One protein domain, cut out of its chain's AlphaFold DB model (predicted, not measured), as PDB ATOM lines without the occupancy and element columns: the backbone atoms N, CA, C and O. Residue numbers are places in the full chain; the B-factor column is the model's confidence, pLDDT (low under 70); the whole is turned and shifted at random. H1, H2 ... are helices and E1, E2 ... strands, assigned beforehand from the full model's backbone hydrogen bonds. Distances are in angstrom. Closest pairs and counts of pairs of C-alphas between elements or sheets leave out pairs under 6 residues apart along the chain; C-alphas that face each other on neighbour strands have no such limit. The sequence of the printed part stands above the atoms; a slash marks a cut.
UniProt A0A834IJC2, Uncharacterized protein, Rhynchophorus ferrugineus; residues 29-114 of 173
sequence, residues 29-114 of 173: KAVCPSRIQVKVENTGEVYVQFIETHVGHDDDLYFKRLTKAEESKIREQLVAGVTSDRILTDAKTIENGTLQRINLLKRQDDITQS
ATOM      1  N   LYS A  29     128.897 129.903 125.392       67.12
ATOM      2  CA  LYS A  29     128.205 129.303 126.554       67.12
ATOM      3  C   LYS A  29     128.434 127.781 126.672       67.12
ATOM      4  O   LYS A  29     127.525 127.046 127.039       67.12
ATOM      5  N   ALA A  30     129.642 127.308 126.345       67.06
ATOM      6  CA  ALA A  30     130.009 125.886 126.342       67.06
ATOM      7  C   ALA A  30     129.266 124.997 125.315       67.06
ATOM      8  O   ALA A  30     129.395 123.776 125.378       67.06
ATOM      9  N   VAL A  31     128.562 125.580 124.337       68.81
ATOM     10  CA  VAL A  31     127.854 124.844 123.279       68.81
ATOM     11  C   VAL A  31     128.291 125.331 121.897       68.81
ATOM     12  O   VAL A  31     128.575 126.508 121.680       68.81
ATOM     13  N   CYS A  32     128.382 124.394 120.957       73.69
ATOM     14  CA  CYS A  32     128.593 124.693 119.551       73.69
ATOM     15  C   CYS A  32     127.225 124.812 118.856       73.69
ATOM     16  O   CYS A  32     126.402 123.914 119.030       73.69
ATOM     17  N   PRO A  33     126.957 125.879 118.084       75.44
ATOM     18  CA  PRO A  33     125.689 126.038 117.365       75.44
ATOM     19  C   PRO A  33     125.561 125.109 116.148       75.44
ATOM     20  O   PRO A  33     124.441 124.868 115.700       75.44
ATOM     21  N   SER A  34     126.678 124.562 115.652       82.75
ATOM     22  CA  SER A  34     126.661 123.520 114.624       82.75
ATOM     23  C   SER A  34     125.985 122.261 115.164       82.75
ATOM     24  O   SER A  34     126.373 121.736 116.213       82.75
ATOM     25  N   ARG A  35     124.938 121.814 114.468       84.44
ATOM     26  CA  ARG A  35     124.153 120.633 114.838       84.44
ATOM     27  C   ARG A  35     123.471 120.012 113.624       84.44
ATOM     28  O   ARG A  35     123.100 120.703 112.677       84.44
ATOM     29  N   ILE A  36     123.235 118.708 113.716       90.94
ATOM     30  CA  ILE A  36     122.375 117.953 112.805       90.94
ATOM     31  C   ILE A  36     121.136 117.548 113.598       90.94
ATOM     32  O   ILE A  36     121.252 116.941 114.663       90.94
ATOM     33  N   GLN A  37     119.955 117.894 113.097       89.69
ATOM     34  CA  GLN A  37     118.686 117.458 113.659       89.69
ATOM     35  C   GLN A  37     117.971 116.574 112.642       89.69
ATOM     36  O   GLN A  37     117.683 117.010 111.532       89.69
ATOM     37  N   VAL A  38     117.684 115.334 113.034       91.50
ATOM     38  CA  VAL A  38     116.955 114.367 112.208       91.50
ATOM     39  C   VAL A  38     115.560 114.189 112.791       91.50
ATOM     40  O   VAL A  38     115.414 113.966 113.993       91.50
ATOM     41  N   LYS A  39     114.536 114.299 111.948       91.25
ATOM     42  CA  LYS A  39     113.158 113.935 112.272       91.25
ATOM     43  C   LYS A  39     112.748 112.790 111.361       91.25
ATOM     44  O   LYS A  39     112.892 112.896 110.148       91.25
ATOM     45  N   VAL A  40     112.263 111.713 111.961       93.56
ATOM     46  CA  VAL A  40     111.695 110.574 111.239       93.56
ATOM     47  C   VAL A  40     110.197 110.621 111.464       93.56
ATOM     48  O   VAL A  40     109.750 110.640 112.611       93.56
ATOM     49  N   GLU A  41     109.435 110.694 110.382       90.44
ATOM     50  CA  GLU A  41     107.982 110.651 110.443       90.44
ATOM     51  C   GLU A  41     107.473 109.210 110.331       90.44
ATOM     52  O   GLU A  41     108.125 108.333 109.762       90.44
ATOM     53  N   ASN A  42     106.272 108.958 110.857       87.19
ATOM     54  CA  ASN A  42     105.639 107.633 110.818       87.19
ATOM     55  C   ASN A  42     105.308 107.166 109.385       87.19
ATOM     56  O   ASN A  42     105.017 105.994 109.169       87.19
ATOM     57  N   THR A  43     105.356 108.082 108.416       87.00
ATOM     58  CA  THR A  43     105.226 107.853 106.972       87.00
ATOM     59  C   THR A  43     106.488 107.258 106.339       87.00
ATOM     60  O   THR A  43     106.450 106.847 105.182       87.00
ATOM     61  N   GLY A  44     107.598 107.179 107.083       87.75
ATOM     62  CA  GLY A  44     108.895 106.712 106.587       87.75
ATOM     63  C   GLY A  44     109.770 107.821 105.996       87.75
ATOM     64  O   GLY A  44     110.890 107.548 105.566       87.75
ATOM     65  N   GLU A  45     109.296 109.068 105.992       89.06
ATOM     66  CA  GLU A  45     110.073 110.219 105.538       89.06
ATOM     67  C   GLU A  45     111.093 110.665 106.592       89.06
ATOM     68  O   GLU A  45     110.828 110.669 107.799       89.06
ATOM     69  N   VAL A  46     112.281 111.058 106.124       92.69
ATOM     70  CA  VAL A  46     113.383 111.514 106.973       92.69
ATOM     71  C   VAL A  46     113.736 112.950 106.616       92.69
ATOM     72  O   VAL A  46     114.245 113.232 105.534       92.69
ATOM     73  N   TYR A  47     113.526 113.852 107.567       91.38
ATOM     74  CA  TYR A  47     113.889 115.258 107.456       91.38
ATOM     75  C   TYR A  47     115.186 115.514 108.208       91.38
ATOM     76  O   TYR A  47     115.278 115.288 109.416       91.38
ATOM     77  N   VAL A  48     116.188 116.028 107.499       91.19
ATOM     78  CA  VAL A  48     117.479 116.398 108.081       91.19
ATOM     79  C   VAL A  48     117.635 117.909 108.017       91.19
ATOM     80  O   VAL A  48     117.721 118.492 106.940       91.19
ATOM     81  N   GLN A  49     117.698 118.548 109.182       89.50
ATOM     82  CA  GLN A  49     118.102 119.940 109.310       89.50
ATOM     83  C   GLN A  49     119.577 119.986 109.697       89.50
ATOM     84  O   GLN A  49     119.956 119.612 110.811       89.50
ATOM     85  N   PHE A  50     120.405 120.461 108.774       88.62
ATOM     86  CA  PHE A  50     121.822 120.695 109.007       88.62
ATOM     87  C   PHE A  50     122.071 122.182 109.241       88.62
ATOM     88  O   PHE A  50     121.723 123.019 108.412       88.62
ATOM     89  N   ILE A  51     122.663 122.505 110.388       84.38
ATOM     90  CA  ILE A  51     123.174 123.839 110.686       84.38
ATOM     91  C   ILE A  51     124.693 123.720 110.677       84.38
ATOM     92  O   ILE A  51     125.280 123.264 111.655       84.38
ATOM     93  N   GLU A  52     125.315 124.109 109.565       77.69
ATOM     94  CA  GLU A  52     126.777 124.091 109.407       77.69
ATOM     95  C   GLU A  52     127.456 125.168 110.256       77.69
ATOM     96  O   GLU A  52     128.580 125.002 110.729       77.69
ATOM     97  N   THR A  53     126.767 126.292 110.460       69.81
ATOM     98  CA  THR A  53     127.360 127.513 110.996       69.81
ATOM     99  C   THR A  53     127.866 127.323 112.422       69.81
ATOM    100  O   THR A  53     127.105 127.367 113.392       69.81
ATOM    101  N   HIS A  54     129.185 127.194 112.553       68.31
ATOM    102  CA  HIS A  54     129.928 127.392 113.790       68.31
ATOM    103  C   HIS A  54     129.949 128.888 114.141       68.31
ATOM    104  O   HIS A  54     130.933 129.589 113.926       68.31
ATOM    105  N   VAL A  55     128.843 129.414 114.671       61.94
ATOM    106  CA  VAL A  55     128.825 130.784 115.201       61.94
ATOM    107  C   VAL A  55     129.789 130.846 116.389       61.94
ATOM    108  O   VAL A  55     129.626 130.120 117.372       61.94
ATOM    109  N   GLY A  56     130.829 131.669 116.261       55.34
ATOM    110  CA  GLY A  56     131.897 131.834 117.247       55.34
ATOM    111  C   GLY A  56     133.310 131.662 116.693       55.34
ATOM    112  O   GLY A  56     134.252 131.976 117.418       55.34
ATOM    113  N   HIS A  57     133.494 131.169 115.461       58.44
ATOM    114  CA  HIS A  57     134.820 130.865 114.910       58.44
ATOM    115  C   HIS A  57     135.142 131.643 113.628       58.44
ATOM    116  O   HIS A  57     135.286 131.040 112.575       58.44
ATOM    117  N   ASP A  58     135.389 132.952 113.727       60.38
ATOM    118  CA  ASP A  58     136.344 133.556 112.780       60.38
ATOM    119  C   ASP A  58     137.691 132.856 112.956       60.38
ATOM    120  O   ASP A  58     137.949 132.313 114.034       60.38
ATOM    121  N   ASP A  59     138.530 132.819 111.925       66.75
ATOM    122  CA  ASP A  59     139.745 132.001 111.826       66.75
ATOM    123  C   ASP A  59     140.895 132.524 112.725       66.75
ATOM    124  O   ASP A  59     142.002 132.838 112.292       66.75
ATOM    125  N   ASP A  60     140.580 132.667 114.012       76.75
ATOM    126  CA  ASP A  60     141.344 133.341 115.045       76.75
ATOM    127  C   ASP A  60     142.656 132.604 115.275       76.75
ATOM    128  O   ASP A  60     142.706 131.476 115.787       76.75
ATOM    129  N   LEU A  61     143.723 133.297 114.890       82.88
ATOM    130  CA  LEU A  61     145.095 132.848 115.003       82.88
ATOM    131  C   LEU A  61     145.430 132.418 116.430       82.88
ATOM    132  O   LEU A  61     146.241 131.519 116.585       82.88
ATOM    133  N   TYR A  62     144.790 132.968 117.465       78.00
ATOM    134  CA  TYR A  62     145.054 132.590 118.854       78.00
ATOM    135  C   TYR A  62     144.778 131.106 119.148       78.00
ATOM    136  O   TYR A  62     145.494 130.474 119.928       78.00
ATOM    137  N   PHE A  63     143.754 130.537 118.506       76.25
ATOM    138  CA  PHE A  63     143.355 129.141 118.706       76.25
ATOM    139  C   PHE A  63     144.031 128.172 117.732       76.25
ATOM    140  O   PHE A  63     143.902 126.956 117.898       76.25
ATOM    141  N   LYS A  64     144.761 128.679 116.731       80.25
ATOM    142  CA  LYS A  64     145.544 127.829 115.830       80.25
ATOM    143  C   LYS A  64     146.744 127.251 116.578       80.25
ATOM    144  O   LYS A  64     147.342 127.890 117.441       80.25
ATOM    145  N   ARG A  65     147.092 126.005 116.263       80.75
ATOM    146  CA  ARG A  65     148.357 125.410 116.713       80.75
ATOM    147  C   ARG A  65     149.491 125.910 115.825       80.75
ATOM    148  O   ARG A  65     149.250 126.275 114.677       80.75
ATOM    149  N   LEU A  66     150.705 125.904 116.364       84.50
ATOM    150  CA  LEU A  66     151.900 126.102 115.553       84.50
ATOM    151  C   LEU A  66     152.019 124.958 114.550       84.50
ATOM    152  O   LEU A  66     151.637 123.815 114.813       84.50
ATOM    153  N   THR A  67     152.544 125.280 113.382       86.38
ATOM    154  CA  THR A  67     152.932 124.279 112.400       86.38
ATOM    155  C   THR A  67     154.195 123.558 112.865       86.38
ATOM    156  O   THR A  67     155.020 124.107 113.597       86.38
ATOM    157  N   LYS A  68     154.408 122.330 112.380       83.12
ATOM    158  CA  LYS A  68     155.623 121.557 112.693       83.12
ATOM    159  C   LYS A  68     156.914 122.295 112.313       83.12
ATOM    160  O   LYS A  68     157.933 122.125 112.973       83.12
ATOM    161  N   ALA A  69     156.872 123.102 111.251       85.62
ATOM    162  CA  ALA A  69     158.013 123.893 110.803       85.62
ATOM    163  C   ALA A  69     158.341 125.025 111.790       85.62
ATOM    164  O   ALA A  69     159.502 125.206 112.151       85.62
ATOM    165  N   GLU A  70     157.326 125.751 112.268       86.00
ATOM    166  CA  GLU A  70     157.492 126.782 113.301       86.00
ATOM    167  C   GLU A  70     157.985 126.165 114.620       86.00
ATOM    168  O   GLU A  70     158.915 126.683 115.233       86.00
ATOM    169  N   GLU A  71     157.431 125.015 115.020       85.94
ATOM    170  CA  GLU A  71     157.888 124.280 116.207       85.94
ATOM    171  C   GLU A  71     159.353 123.830 116.098       85.94
ATOM    172  O   GLU A  71     160.085 123.904 117.088       85.94
ATOM    173  N   SER A  72     159.798 123.375 114.919       84.81
ATOM    174  CA  SER A  72     161.199 122.979 114.698       84.81
ATOM    175  C   SER A  72     162.142 124.168 114.846       84.81
ATOM    176  O   SER A  72     163.111 124.078 115.595       84.81
ATOM    177  N   LYS A  73     161.819 125.308 114.222       87.06
ATOM    178  CA  LYS A  73     162.636 126.530 114.313       87.06
ATOM    179  C   LYS A  73     162.812 126.996 115.758       87.06
ATOM    180  O   LYS A  73     163.923 127.300 116.183       87.06
ATOM    181  N   ILE A  74     161.726 127.009 116.532       87.19
ATOM    182  CA  ILE A  74     161.774 127.407 117.946       87.19
ATOM    183  C   ILE A  74     162.611 126.410 118.756       87.19
ATOM    184  O   ILE A  74     163.402 126.803 119.613       87.19
ATOM    185  N   ARG A  75     162.478 125.111 118.472       83.75
ATOM    186  CA  ARG A  75     163.271 124.066 119.129       83.75
ATOM    187  C   ARG A  75     164.760 124.203 118.828       83.75
ATOM    188  O   ARG A  75     165.562 124.078 119.744       83.75
ATOM    189  N   GLU A  76     165.124 124.466 117.581       85.44
ATOM    190  CA  GLU A  76     166.512 124.692 117.169       85.44
ATOM    191  C   GLU A  76     167.125 125.887 117.912       85.44
ATOM    192  O   GLU A  76     168.233 125.776 118.434       85.44
ATOM    193  N   GLN A  77     166.380 126.987 118.064       84.69
ATOM    194  CA  GLN A  77     166.817 128.147 118.851       84.69
ATOM    195  C   GLN A  77     167.009 127.813 120.338       84.69
ATOM    196  O   GLN A  77     167.999 128.228 120.938       84.69
ATOM    197  N   LEU A  78     166.104 127.024 120.928       85.38
ATOM    198  CA  LEU A  78     166.244 126.562 122.314       85.38
ATOM    199  C   LEU A  78     167.473 125.661 122.496       85.38
ATOM    200  O   LEU A  78     168.211 125.821 123.466       85.38
ATOM    201  N   VAL A  79     167.723 124.739 121.560       83.50
ATOM    202  CA  VAL A  79     168.908 123.862 121.574       83.50
ATOM    203  C   VAL A  79     170.197 124.670 121.406       83.50
ATOM    204  O   VAL A  79     171.196 124.359 122.047       83.50
ATOM    205  N   ALA A  80     170.167 125.740 120.612       83.25
ATOM    206  CA  ALA A  80     171.283 126.672 120.461       83.25
ATOM    207  C   ALA A  80     171.537 127.551 121.705       83.25
ATOM    208  O   ALA A  80     172.450 128.375 121.697       83.25
ATOM    209  N   GLY A  81     170.749 127.395 122.777       83.00
ATOM    210  CA  GLY A  81     170.915 128.134 124.029       83.00
ATOM    211  C   GLY A  81     170.296 129.533 124.021       83.00
ATOM    212  O   GLY A  81     170.581 130.334 124.912       83.00
ATOM    213  N   VAL A  82     169.442 129.852 123.042       85.69
ATOM    214  CA  VAL A  82     168.700 131.118 123.029       85.69
ATOM    215  C   VAL A  82     167.655 131.096 124.144       85.69
ATOM    216  O   VAL A  82     166.910 130.131 124.314       85.69
ATOM    217  N   THR A  83     167.584 132.176 124.922       86.81
ATOM    218  CA  THR A  83     166.619 132.285 126.019       86.81
ATOM    219  C   THR A  83     165.187 132.362 125.491       86.81
ATOM    220  O   THR A  83     164.911 132.992 124.469       86.81
ATOM    221  N   SER A  84     164.244 131.765 126.223       84.81
ATOM    222  CA  SER A  84     162.819 131.779 125.867       84.81
ATOM    223  C   SER A  84     162.263 133.197 125.711       84.81
ATOM    224  O   SER A  84     161.466 133.452 124.814       84.81
ATOM    225  N   ASP A  85     162.717 134.140 126.537       86.88
ATOM    226  CA  ASP A  85     162.314 135.545 126.452       86.88
ATOM    227  C   ASP A  85     162.764 136.210 125.149       86.88
ATOM    228  O   ASP A  85     162.021 137.012 124.578       86.88
ATOM    229  N   ARG A  86     163.947 135.849 124.643       88.88
ATOM    230  CA  ARG A  86     164.441 136.358 123.365       88.88
ATOM    231  C   ARG A  86     163.645 135.780 122.202       88.88
ATOM    232  O   ARG A  86     163.156 136.549 121.389       88.88
ATOM    233  N   ILE A  87     163.380 134.473 122.215       88.88
ATOM    234  CA  ILE A  87     162.518 133.810 121.222       88.88
ATOM    235  C   ILE A  87     161.126 134.458 121.176       88.88
ATOM    236  O   ILE A  87     160.610 134.747 120.103       88.88
ATOM    237  N   LEU A  88     160.519 134.731 122.336       89.19
ATOM    238  CA  LEU A  88     159.209 135.389 122.410       89.19
ATOM    239  C   LEU A  88     159.237 136.837 121.914       89.19
ATOM    240  O   LEU A  88     158.212 137.346 121.466       89.19
ATOM    241  N   THR A  89     160.375 137.515 122.040       90.12
ATOM    242  CA  THR A  89     160.548 138.885 121.549       90.12
ATOM    243  C   THR A  89     160.712 138.883 120.037       90.12
ATOM    244  O   THR A  89     159.979 139.590 119.351       90.12
ATOM    245  N   ASP A  90     161.588 138.022 119.524       88.81
ATOM    246  CA  ASP A  90     161.850 137.874 118.095       88.81
ATOM    247  C   ASP A  90     160.575 137.450 117.358       88.81
ATOM    248  O   ASP A  90     160.214 138.050 116.347       88.81
ATOM    249  N   ALA A  91     159.817 136.512 117.931       88.19
ATOM    250  CA  ALA A  91     158.560 136.038 117.368       88.19
ATOM    251  C   ALA A  91     157.503 137.140 117.200       88.19
ATOM    252  O   ALA A  91     156.694 137.061 116.281       88.19
ATOM    253  N   LYS A  92     157.496 138.191 118.029       89.56
ATOM    254  CA  LYS A  92     156.549 139.317 117.880       89.56
ATOM    255  C   LYS A  92     156.842 140.188 116.657       89.56
ATOM    256  O   LYS A  92     155.989 140.986 116.274       89.56
ATOM    257  N   THR A  93     158.013 140.041 116.046       89.19
ATOM    258  CA  THR A  93     158.393 140.778 114.839       89.19
ATOM    259  C   THR A  93     157.626 140.234 113.638       89.19
ATOM    260  O   THR A  93     157.629 139.034 113.369       89.19
ATOM    261  N   ILE A  94     156.943 141.117 112.908       87.81
ATOM    262  CA  ILE A  94     156.142 140.746 111.738       87.81
ATOM    263  C   ILE A  94     156.994 140.966 110.486       87.81
ATOM    264  O   ILE A  94     157.163 142.098 110.043       87.81
ATOM    265  N   GLU A  95     157.523 139.889 109.911       78.88
ATOM    266  CA  GLU A  95     158.441 139.968 108.762       78.88
ATOM    267  C   GLU A  95     157.723 140.251 107.427       78.88
ATOM    268  O   GLU A  95     158.256 140.957 106.579       78.88
ATOM    269  N   ASN A  96     156.490 139.756 107.244       81.38
ATOM    270  CA  ASN A  96     155.784 139.769 105.947       81.38
ATOM    271  C   ASN A  96     154.495 140.613 105.947       81.38
ATOM    272  O   ASN A  96     153.577 140.355 105.168       81.38
ATOM    273  N   GLY A  97     154.355 141.545 106.896       83.94
ATOM    274  CA  GLY A  97     153.149 142.373 107.072       83.94
ATOM    275  C   GLY A  97     151.865 141.604 107.428       83.94
ATOM    276  O   GLY A  97     150.817 142.212 107.619       83.94
ATOM    277  N   THR A  98     151.939 140.277 107.544       87.56
ATOM    278  CA  THR A  98     150.816 139.392 107.858       87.56
ATOM    279  C   THR A  98     151.023 138.793 109.239       87.56
ATOM    280  O   THR A  98     152.063 138.193 109.505       87.56
ATOM    281  N   LEU A  99     150.024 138.935 110.111       87.88
ATOM    282  CA  LEU A  99     150.046 138.334 111.440       87.88
ATOM    283  C   LEU A  99     149.897 136.809 111.331       87.88
ATOM    284  O   LEU A  99     148.968 136.317 110.692       87.88
ATOM    285  N   GLN A 100     150.798 136.061 111.964       88.56
ATOM    286  CA  GLN A 100     150.780 134.598 112.014       88.56
ATOM    287  C   GLN A 100     150.678 134.093 113.460       88.56
ATOM    288  O   GLN A 100     150.828 134.848 114.424       88.56
ATOM    289  N   ARG A 101     150.439 132.784 113.631       87.62
ATOM    290  CA  ARG A 101     150.340 132.156 114.961       87.62
ATOM    291  C   ARG A 101     151.613 132.342 115.787       87.62
ATOM    292  O   ARG A 101     151.516 132.526 117.004       87.62
ATOM    293  N   ILE A 102     152.781 132.296 115.145       88.62
ATOM    294  CA  ILE A 102     154.079 132.474 115.803       88.62
ATOM    295  C   ILE A 102     154.204 133.850 116.475       88.62
ATOM    296  O   ILE A 102     154.785 133.964 117.547       88.62
ATOM    297  N   ASN A 103     153.552 134.883 115.939       89.38
ATOM    298  CA  ASN A 103     153.600 136.225 116.520       89.38
ATOM    299  C   ASN A 103     152.799 136.367 117.821       89.38
ATOM    300  O   ASN A 103     152.982 137.327 118.567       89.38
ATOM    301  N   LEU A 104     151.925 135.400 118.114       88.25
ATOM    302  CA  LEU A 104     151.068 135.370 119.300       88.25
ATOM    303  C   LEU A 104     151.589 134.422 120.389       88.25
ATOM    304  O   LEU A 104     150.838 134.045 121.290       88.25
ATOM    305  N   LEU A 105     152.858 134.013 120.302       87.88
ATOM    306  CA  LEU A 105     153.472 133.117 121.274       87.88
ATOM    307  C   LEU A 105     153.446 133.691 122.695       87.88
ATOM    308  O   LEU A 105     153.783 134.852 122.942       87.88
ATOM    309  N   LYS A 106     153.081 132.837 123.653       83.50
ATOM    310  CA  LYS A 106     153.131 133.130 125.091       83.50
ATOM    311  C   LYS A 106     154.079 132.164 125.789       83.50
ATOM    312  O   LYS A 106     154.261 131.036 125.356       83.50
ATOM    313  N   ARG A 107     154.597 132.559 126.959       77.81
ATOM    314  CA  ARG A 107     155.407 131.677 127.831       77.81
ATOM    315  C   ARG A 107     154.702 130.364 128.206       77.81
ATOM    316  O   ARG A 107     155.368 129.419 128.603       77.81
ATOM    317  N   GLN A 108     153.370 130.344 128.143       69.94
ATOM    318  CA  GLN A 108     152.535 129.180 128.450       69.94
ATOM    319  C   GLN A 108     152.385 128.211 127.274       69.94
ATOM    320  O   GLN A 108     151.811 127.146 127.466       69.94
ATOM    321  N   ASP A 109     152.836 128.577 126.071       72.56
ATOM    322  CA  ASP A 109     152.844 127.651 124.946       72.56
ATOM    323  C   ASP A 109     153.917 126.578 125.227       72.56
ATOM    324  O   ASP A 109     155.101 126.895 125.338       72.56
ATOM    325  N   ASP A 110     153.487 125.316 125.375       61.34
ATOM    326  CA  ASP A 110     154.240 124.137 125.873       61.34
ATOM    327  C   ASP A 110     155.459 123.696 125.023       61.34
ATOM    328  O   ASP A 110     155.953 122.568 125.128       61.34
ATOM    329  N   ILE A 111     155.983 124.573 124.173       63.16
ATOM    330  CA  ILE A 111     157.130 124.312 123.294       63.16
ATOM    331  C   ILE A 111     158.392 124.005 124.120       63.16
ATOM    332  O   ILE A 111     159.283 123.283 123.677       63.16
ATOM    333  N   THR A 112     158.449 124.528 125.345       52.97
ATOM    334  CA  THR A 112     159.640 124.619 126.194       52.97
ATOM    335  C   THR A 112     160.048 123.339 126.923       52.97
ATOM    336  O   THR A 112     161.198 123.276 127.344       52.97
ATOM    337  N   GLN A 113     159.180 122.333 127.115       48.97
ATOM    338  CA  GLN A 113     159.496 121.256 128.081       48.97
ATOM    339  C   GLN A 113     159.414 119.811 127.576       48.97
ATOM    340  O   GLN A 113     160.124 118.960 128.097       48.97
ATOM    341  N   SER A 114     158.620 119.487 126.555       47.28
ATOM    342  CA  SER A 114     158.329 118.071 126.261       47.28
ATOM    343  C   SER A 114     159.379 117.322 125.424       47.28
ATOM    344  O   SER A 114     159.259 116.111 125.272       47.28
TER     345      SER A 114
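This is residues 29 to 114 of the 173 residues of an uncharacterized protein of Rhynchophorus ferrugineus (UniProt A0A834IJC2). A long two-stranded hairpin of E1 and E2 forms an arm at one end, and a small head of three helices, H1, H2 and H3, lies at the other; the long link of residues 52 to 67, with no named element, runs between them. The arm and this link make the length, and the head is loosely built, its helices meeting through few contacts. The printed part has 86 residues with two named strands and three named helices in the order E1, E2, H1, H2, H3; the sheet has the order E1 - E2 and is antiparallel. The class is mixed, helices and strands, with under half of the residues in named elements. The whole is extended, with a radius of gyration of the C-alphas of 21.4 A and spans of 71 by 31 by 25 A.

E1, residues 35 to 40, begins with C-alpha 35 at (124.153, 120.633, 114.838) and is 16.4 A long from first to last C-alpha. E2, residues 46 to 51, is 16.2 A long. H1, residues 68 to 79, is the longest helix at 16.1 A and begins with C-alpha 68 at (155.623, 121.557, 112.693). H2, residues 84 to 91, is 10.4 A long. H3, residues 101 to 104, is 5.4 A long and ends with C-alpha 104 at (151.068, 135.370, 119.300).

E1 and E2 are a hairpin of antiparallel neighbours, with 168 degrees between their directions. N 37 and O 49 are 2.9 A apart and N 39 and O 47 are 2.8 A apart, both within hydrogen-bond range. E1 is apart from H1, H2 and H3, and E2 is apart from H2 and H3. H1 and H2 are a helical hairpin, at a steep tilt of 43 degrees and running opposite ways. They only just touch, with 3 pairs of C-alphas within 8 A; H1 does so with residues 74 to 78 alone, and the closest C-alphas, those of Leu 78 and Ser 84, are 7.2 A apart. H2 and H3 only just touch, also with 3 such pairs, the closest C-alphas being those of Ala 91 and Asn 103 at 5.0 A. H1 and H3 are close but not clearly touching, their closest C-alphas those of Glu 70 and Ile 102 at 7.1 A. In H1 and H2 every O i to N i+4 pair is within hydrogen-bond range; H3 is too short for such a pair.

The two C-alphas farthest apart, those of Thr 43 and Gly 81, are 70.8 A apart. The printed part has no cut. The link from E2 to H1 is long, with 16 residues; those from E1 to E2 and from H1 to H2 are tight, and that from H2 to H3 is short. The mean pLDDT of the printed part is 81.2, with values under 70 at residues 29 to 31, 53 to 59, 108 and 110 to 114.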